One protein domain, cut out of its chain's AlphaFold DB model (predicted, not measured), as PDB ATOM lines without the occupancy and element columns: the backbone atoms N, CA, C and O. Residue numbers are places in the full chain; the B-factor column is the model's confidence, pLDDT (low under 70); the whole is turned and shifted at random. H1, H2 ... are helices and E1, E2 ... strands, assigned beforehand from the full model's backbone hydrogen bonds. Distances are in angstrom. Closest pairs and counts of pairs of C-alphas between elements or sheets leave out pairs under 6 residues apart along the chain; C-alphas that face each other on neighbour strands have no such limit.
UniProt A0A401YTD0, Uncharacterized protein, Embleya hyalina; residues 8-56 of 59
ATOM      1  N   VAL A   8      38.838  -5.997  27.222       82.88
ATOM      2  CA  VAL A   8      39.842  -5.532  26.255       82.88
ATOM      3  C   VAL A   8      40.503  -4.231  26.718       82.88
ATOM      4  O   VAL A   8      41.724  -4.132  26.657       82.88
ATOM      5  N   ALA A   9      39.732  -3.257  27.214       84.31
ATOM      6  CA  ALA A   9      40.289  -2.019  27.759       84.31
ATOM      7  C   ALA A   9      41.216  -2.301  28.951       84.31
ATOM      8  O   ALA A   9      42.325  -1.776  28.986       84.31
ATOM      9  N   GLN A  10      40.815  -3.195  29.863       88.25
ATOM     10  CA  GLN A  10      41.665  -3.614  30.980       88.25
ATOM     11  C   GLN A  10      42.973  -4.243  30.492       88.25
ATOM     12  O   GLN A  10      44.047  -3.816  30.896       88.25
ATOM     13  N   ARG A  11      42.900  -5.183  29.543       88.44
ATOM     14  CA  ARG A  11      44.088  -5.852  28.995       88.44
ATOM     15  C   ARG A  11      45.076  -4.878  28.347       88.44
ATOM     16  O   ARG A  11      46.283  -5.110  28.401       88.44
ATOM     17  N   VAL A  12      44.573  -3.820  27.712       87.50
ATOM     18  CA  VAL A  12      45.408  -2.775  27.106       87.50
ATOM     19  C   VAL A  12      46.078  -1.921  28.178       87.50
ATOM     20  O   VAL A  12      47.273  -1.654  28.061       87.50
ATOM     21  N   MET A  13      45.361  -1.566  29.248       88.81
ATOM     22  CA  MET A  13      45.958  -0.860  30.385       88.81
ATOM     23  C   MET A  13      47.054  -1.704  31.053       88.81
ATOM     24  O   MET A  13      48.175  -1.226  31.210       88.81
ATOM     25  N   ASP A  14      46.791  -2.989  31.310       92.38
ATOM     26  CA  ASP A  14      47.774  -3.915  31.891       92.38
ATOM     27  C   ASP A  14      48.999  -4.119  30.976       92.38
ATOM     28  O   ASP A  14      50.099  -4.437  31.429       92.38
ATOM     29  N   HIS A  15      48.821  -4.032  29.653       90.69
ATOM     30  CA  HIS A  15      49.931  -4.103  28.702       90.69
ATOM     31  C   HIS A  15      50.798  -2.847  28.775       90.69
ATOM     32  O   HIS A  15      52.015  -2.964  28.892       90.69
ATOM     33  N   ALA A  16      50.183  -1.664  28.752       91.88
ATOM     34  CA  ALA A  16      50.923  -0.416  28.862       91.88
ATOM     35  C   ALA A  16      51.690  -0.318  30.186       91.88
ATOM     36  O   ALA A  16      52.878  -0.004  30.163       91.88
ATOM     37  N   GLU A  17      51.070  -0.685  31.310       93.62
ATOM     38  CA  GLU A  17      51.733  -0.702  32.618       93.62
ATOM     39  C   GLU A  17      52.952  -1.637  32.632       93.62
ATOM     40  O   GLU A  17      54.054  -1.219  32.992       93.62
ATOM     41  N   ARG A  18      52.800  -2.877  32.145       96.12
ATOM     42  CA  ARG A  18      53.903  -3.858  32.080       96.12
ATOM     43  C   ARG A  18      55.081  -3.420  31.215       96.12
ATOM     44  O   ARG A  18      56.184  -3.927  31.410       96.12
ATOM     45  N   HIS A  19      54.857  -2.522  30.264       94.44
ATOM     46  CA  HIS A  19      55.892  -2.029  29.359       94.44
ATOM     47  C   HIS A  19      56.300  -0.577  29.635       94.44
ATOM     48  O   HIS A  19      57.040  -0.003  28.839       94.44
ATOM     49  N   GLY A  20      55.842   0.020  30.742       93.81
ATOM     50  CA  GLY A  20      56.155   1.410  31.090       93.81
ATOM     51  C   GLY A  20      55.648   2.427  30.060       93.81
ATOM     52  O   GLY A  20      56.221   3.508  29.926       93.81
ATOM     53  N   MET A  21      54.606   2.083  29.301       94.06
ATOM     54  CA  MET A  21      54.004   2.969  28.310       94.06
ATOM     55  C   MET A  21      52.998   3.902  28.984       94.06
ATOM     56  O   MET A  21      52.191   3.477  29.810       94.06
ATOM     57  N   GLY A  22      53.006   5.176  28.590       90.88
ATOM     58  CA  GLY A  22      52.003   6.137  29.039       90.88
ATOM     59  C   GLY A  22      50.612   5.792  28.502       90.88
ATOM     60  O   GLY A  22      50.438   5.593  27.297       90.88
ATOM     61  N   ILE A  23      49.624   5.756  29.398       90.94
ATOM     62  CA  ILE A  23      48.202   5.666  29.054       90.94
ATOM     63  C   ILE A  23      47.601   7.061  29.190       90.94
ATOM     64  O   ILE A  23      47.732   7.700  30.233       90.94
ATOM     65  N   VAL A  24      46.900   7.506  28.153       90.44
ATOM     66  CA  VAL A  24      46.084   8.724  28.177       90.44
ATOM     67  C   VAL A  24      44.626   8.370  27.914       90.44
ATOM     68  O   VAL A  24      44.315   7.286  27.419       90.44
ATOM     69  N   PHE A  25      43.712   9.276  28.246       87.06
ATOM     70  CA  PHE A  25      42.288   9.097  27.981       87.06
ATOM     71  C   PHE A  25      41.806  10.157  26.996       87.06
ATOM     72  O   PHE A  25      42.112  11.339  27.135       87.06
ATOM     73  N   THR A  26      41.043   9.728  25.991       86.06
ATOM     74  CA  THR A  26      40.332  10.641  25.083       86.06
ATOM     75  C   THR A  26      39.253  11.429  25.836       86.06
ATOM     76  O   THR A  26      38.832  11.029  26.922       86.06
ATOM     77  N   LEU A  27      38.721  12.491  25.222       83.00
ATOM     78  CA  LEU A  27      37.575  13.239  25.762       83.00
ATOM     79  C   LEU A  27      36.331  12.359  25.992       83.00
ATOM     80  O   LEU A  27      35.544  12.627  26.893       83.00
ATOM     81  N   GLU A  28      36.176  11.284  25.213       82.00
ATOM     82  CA  GLU A  28      35.104  10.289  25.370       82.00
ATOM     83  C   GLU A  28      35.382   9.276  26.505       82.00
ATOM     84  O   GLU A  28      34.608   8.343  26.704       82.00
ATOM     85  N   GLY A  29      36.499   9.406  27.229       83.69
ATOM     86  CA  GLY A  29      36.900   8.488  28.300       83.69
ATOM     87  C   GLY A  29      37.504   7.163  27.814       83.69
ATOM     88  O   GLY A  29      37.716   6.255  28.613       83.69
ATOM     89  N   ASN A  30      37.796   7.033  26.517       86.19
ATOM     90  CA  ASN A  30      38.455   5.849  25.957       86.19
ATOM     91  C   ASN A  30      39.965   5.858  26.258       86.19
ATOM     92  O   ASN A  30      40.591   6.894  26.016       86.19
ATOM     93  N   PRO A  31      40.568   4.744  26.720       88.38
ATOM     94  CA  PRO A  31      42.009   4.665  26.925       88.38
ATOM     95  C   PRO A  31      42.760   4.623  25.590       88.38
ATOM     96  O   PRO A  31      42.305   4.022  24.610       88.38
ATOM     97  N   ALA A  32      43.933   5.245  25.572       90.19
ATOM     98  CA  ALA A  32      44.820   5.339  24.427       90.19
ATOM     99  C   ALA A  32      46.288   5.182  24.849       90.19
ATOM    100  O   ALA A  32      46.687   5.616  25.930       90.19
ATOM    101  N   ILE A  33      47.086   4.571  23.976       91.94
ATOM    102  CA  ILE A  33      48.536   4.429  24.129       91.94
ATOM    103  C   ILE A  33      49.177   5.153  22.951       91.94
ATOM    104  O   ILE A  33      49.214   4.627  21.836       91.94
ATOM    105  N   GLU A  34      49.685   6.362  23.195       87.31
ATOM    106  CA  GLU A  34      50.269   7.193  22.134       87.31
ATOM    107  C   GLU A  34      51.462   6.511  21.462       87.31
ATOM    108  O   GLU A  34      51.583   6.547  20.241       87.31
ATOM    109  N   ALA A  35      52.297   5.827  22.249       87.25
ATOM    110  CA  ALA A  35      53.477   5.117  21.757       87.25
ATOM    111  C   ALA A  35      53.149   4.010  20.737       87.25
ATOM    112  O   ALA A  35      54.015   3.615  19.964       87.25
ATOM    113  N   LEU A  36      51.907   3.511  20.734       86.12
ATOM    114  CA  LEU A  36      51.427   2.481  19.810       86.12
ATOM    115  C   LEU A  36      50.478   3.036  18.741       86.12
ATOM    116  O   LEU A  36      49.982   2.264  17.920       86.12
ATOM    117  N   GLY A  37      50.166   4.336  18.777       88.50
ATOM    118  CA  GLY A  37      49.104   4.914  17.957       88.50
ATOM    119  C   GLY A  37      47.776   4.176  18.144       88.50
ATOM    120  O   GLY A  37      47.090   3.906  17.164       88.50
ATOM    121  N   LEU A  38      47.426   3.781  19.374       88.19
ATOM    122  CA  LEU A  38      46.270   2.922  19.656       88.19
ATOM    123  C   LEU A  38      45.236   3.642  20.527       88.19
ATOM    124  O   LEU A  38      45.578   4.165  21.584       88.19
ATOM    125  N   VAL A  39      43.960   3.572  20.143       90.12
ATOM    126  CA  VAL A  39      42.804   3.978  20.964       90.12
ATOM    127  C   VAL A  39      41.842   2.800  21.106       90.12
ATOM    128  O   VAL A  39      41.488   2.154  20.120       90.12
ATOM    129  N   VAL A  40      41.370   2.523  22.321       88.69
ATOM    130  CA  VAL A  40      40.382   1.466  22.582       88.69
ATOM    131  C   VAL A  40      39.016   2.094  22.793       88.69
ATOM    132  O   VAL A  40      38.714   2.582  23.878       88.69
ATOM    133  N   ARG A  41      38.160   2.061  21.770       84.69
ATOM    134  CA  ARG A  41      36.808   2.620  21.880       84.69
ATOM    135  C   ARG A  41      35.873   1.606  22.516       84.69
ATOM    136  O   ARG A  41      35.708   0.513  21.970       84.69
ATOM    137  N   ALA A  42      35.255   1.971  23.634       74.19
ATOM    138  CA  ALA A  42      34.208   1.187  24.275       74.19
ATOM    139  C   ALA A  42      32.863   1.909  24.119       74.19
ATOM    140  O   ALA A  42      32.666   2.998  24.648       74.19
ATOM    141  N   GLN A  43      31.925   1.309  23.388       71.31
ATOM    142  CA  GLN A  43      30.563   1.824  23.244       71.31
ATOM    143  C   GLN A  43      29.597   0.900  23.972       71.31
ATOM    144  O   GLN A  43      29.593  -0.310  23.742       71.31
ATOM    145  N   ARG A  44      28.765   1.474  24.843       65.88
ATOM    146  CA  ARG A  44      27.692   0.747  25.520       65.88
ATOM    147  C   ARG A  44      26.370   1.032  24.814       65.88
ATOM    148  O   ARG A  44      25.921   2.174  24.805       65.88
ATOM    149  N   SER A  45      25.760   0.010  24.225       73.56
ATOM    150  CA  SER A  45      24.418   0.072  23.644       73.56
ATOM    151  C   SER A  45      23.488  -0.791  24.483       73.56
ATOM    152  O   SER A  45      23.567  -2.012  24.411       73.56
ATOM    153  N   VAL A  46      22.652  -0.142  25.304       69.50
ATOM    154  CA  VAL A  46      21.673  -0.755  26.224       69.50
ATOM    155  C   VAL A  46      22.329  -1.777  27.171       69.50
ATOM    156  O   VAL A  46      22.780  -1.389  28.250       69.50
ATOM    157  N   ASP A  47      22.514  -3.023  26.735       70.19
ATOM    158  CA  ASP A  47      23.137  -4.114  27.500       70.19
ATOM    159  C   ASP A  47      24.456  -4.637  26.903       70.19
ATOM    160  O   ASP A  47      25.148  -5.450  27.516       70.19
ATOM    161  N   VAL A  48      24.848  -4.162  25.720       65.50
ATOM    162  CA  VAL A  48      26.032  -4.636  24.996       65.50
ATOM    163  C   VAL A  48      27.173  -3.637  25.141       65.50
ATOM    164  O   VAL A  48      27.032  -2.460  24.807       65.50
ATOM    165  N   LEU A  49      28.328  -4.110  25.615       69.62
ATOM    166  CA  LEU A  49      29.576  -3.348  25.626       69.62
ATOM    167  C   LEU A  49      30.453  -3.781  24.448       69.62
ATOM    168  O   LEU A  49      31.149  -4.794  24.513       69.62
ATOM    169  N   THR A  50      30.444  -2.997  23.376       76.38
ATOM    170  CA  THR A  50      31.276  -3.239  22.195       76.38
ATOM    171  C   THR A  50      32.622  -2.558  22.380       76.38
ATOM    172  O   THR A  50      32.676  -1.369  22.687       76.38
ATOM    173  N   THR A  51      33.721  -3.288  22.178       78.44
ATOM    174  CA  THR A  51      35.074  -2.714  22.205       78.44
ATOM    175  C   THR A  51      35.771  -2.904  20.873       78.44
ATOM    176  O   THR A  51      35.793  -4.016  20.348       78.44
ATOM    177  N   ARG A  52      36.348  -1.830  20.326       80.25
ATOM    178  CA  ARG A  52      37.090  -1.868  19.060       80.25
ATOM    179  C   ARG A  52      38.435  -1.148  19.218       80.25
ATOM    180  O   ARG A  52      38.427   0.036  19.564       80.25
ATOM    181  N   PRO A  53      39.573  -1.828  18.987       76.62
ATOM    182  CA  PRO A  53      40.861  -1.158  18.872       76.62
ATOM    183  C   PRO A  53      40.911  -0.381  17.553       76.62
ATOM    184  O   PRO A  53      40.498  -0.890  16.509       76.62
ATOM    185  N   VAL A  54      41.398   0.853  17.609       80.25
ATOM    186  CA  VAL A  54      41.565   1.731  16.451       80.25
ATOM    187  C   VAL A  54      43.011   2.204  16.424       80.25
ATOM    188  O   VAL A  54      43.485   2.777  17.404       80.25
ATOM    189  N   PHE A  55      43.697   1.968  15.305       79.44
ATOM    190  CA  PHE A  55      44.998   2.574  15.049       79.44
ATOM    191  C   PHE A  55      44.785   4.002  14.550       79.44
ATOM    192  O   PHE A  55      44.070   4.223  13.572       79.44
ATOM    193  N   VAL A  56      45.374   4.965  15.245       74.19
ATOM    194  CA  VAL A  56      45.391   6.375  14.869       74.19
ATOM    195  C   VAL A  56      46.728   6.680  14.207       74.19
ATOM    196  O   VAL A  56      47.786   6.491  14.806       74.19
TER     197      VAL A  56
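Overview. This is residues 8 to 56 of the 59 residues of an uncharacterized protein of Embleya hyalina (UniProt A0A401YTD0). A long two-stranded hairpin, E2 and E3, has the short strand E1 beside E2, and one helix, H1, packs over one face of this small sheet near the end away from the hairpin's turn; the other face has no named helix. The tip of the hairpin, residues 44 to 49, sticks out and stands free, while residues 19 to 30 make a long loop from H1 back to E1. The printed part has 49 residues, with one named helix and three named strands in the order H1 E1 E2 E3; the sheet's order is E1 - E2 - E3, antiparallel throughout, and the class is mixed, helices and strands. It is compact by its radius of gyration of the C-alphas, 10.9 A, yet elongated in outline, spanning 35 by 19 by 16 A.

Arrangement. Start with H1, residues 8 to 18, where every O i to N i+4 pair is within hydrogen-bond range. It is on the sheet of E1, residues 31 to 33, E2, residues 38 to 45, and E3, residues 48 to 55: two layers, a helix on one face of a sheet. Its height over the sheet is 9.6 A. It lies over E1 and E2 and runs slantwise to the strands, at 40 degrees to E1 on the local plane. Look at Ala 9 and Val 40 for the closest C-alphas of H1 and E2, 6.2 A apart. Farther on, residues 24 to 25 pair antiparallel with residues 31 to 32 of E1. The three strands form a meander, each the antiparallel neighbour of the one before. In the hairpin of E1 and E2, find N 33 and O 38 at 2.9 A. In the hairpin of E2 and E3, find N 45 and O 48 at 2.8 A and N 39 and O 54 at 2.9 A. The edge strands E1 and E3 are apart.

Along the chain. Find C-alpha 8 at (39.842, -5.532, 26.255); from there H1 runs 15.3 A to C-alpha 18. E1 begins at C-alpha 31 at (42.009, 4.665, 26.925) and is 7.1 A long. E2 runs 22.4 A from C-alpha 38 to C-alpha 45, and E3 runs 22.6 A from C-alpha 48 to C-alpha 55 at (44.998, 2.574, 15.049).

Size, cuts and confidence. The two C-alphas farthest apart are those of Gly 20 and Val 46, at 34.9 A. The printed part has no cut. The link from H1 to E1 is long, with 12 residues; those from E1 to E2 and from E2 to E3 are tight. In the B-factor column the mean pLDDT of the printed part is 84.2, and this predicted model is under 70 at residues 44, 46 and 48 to 49.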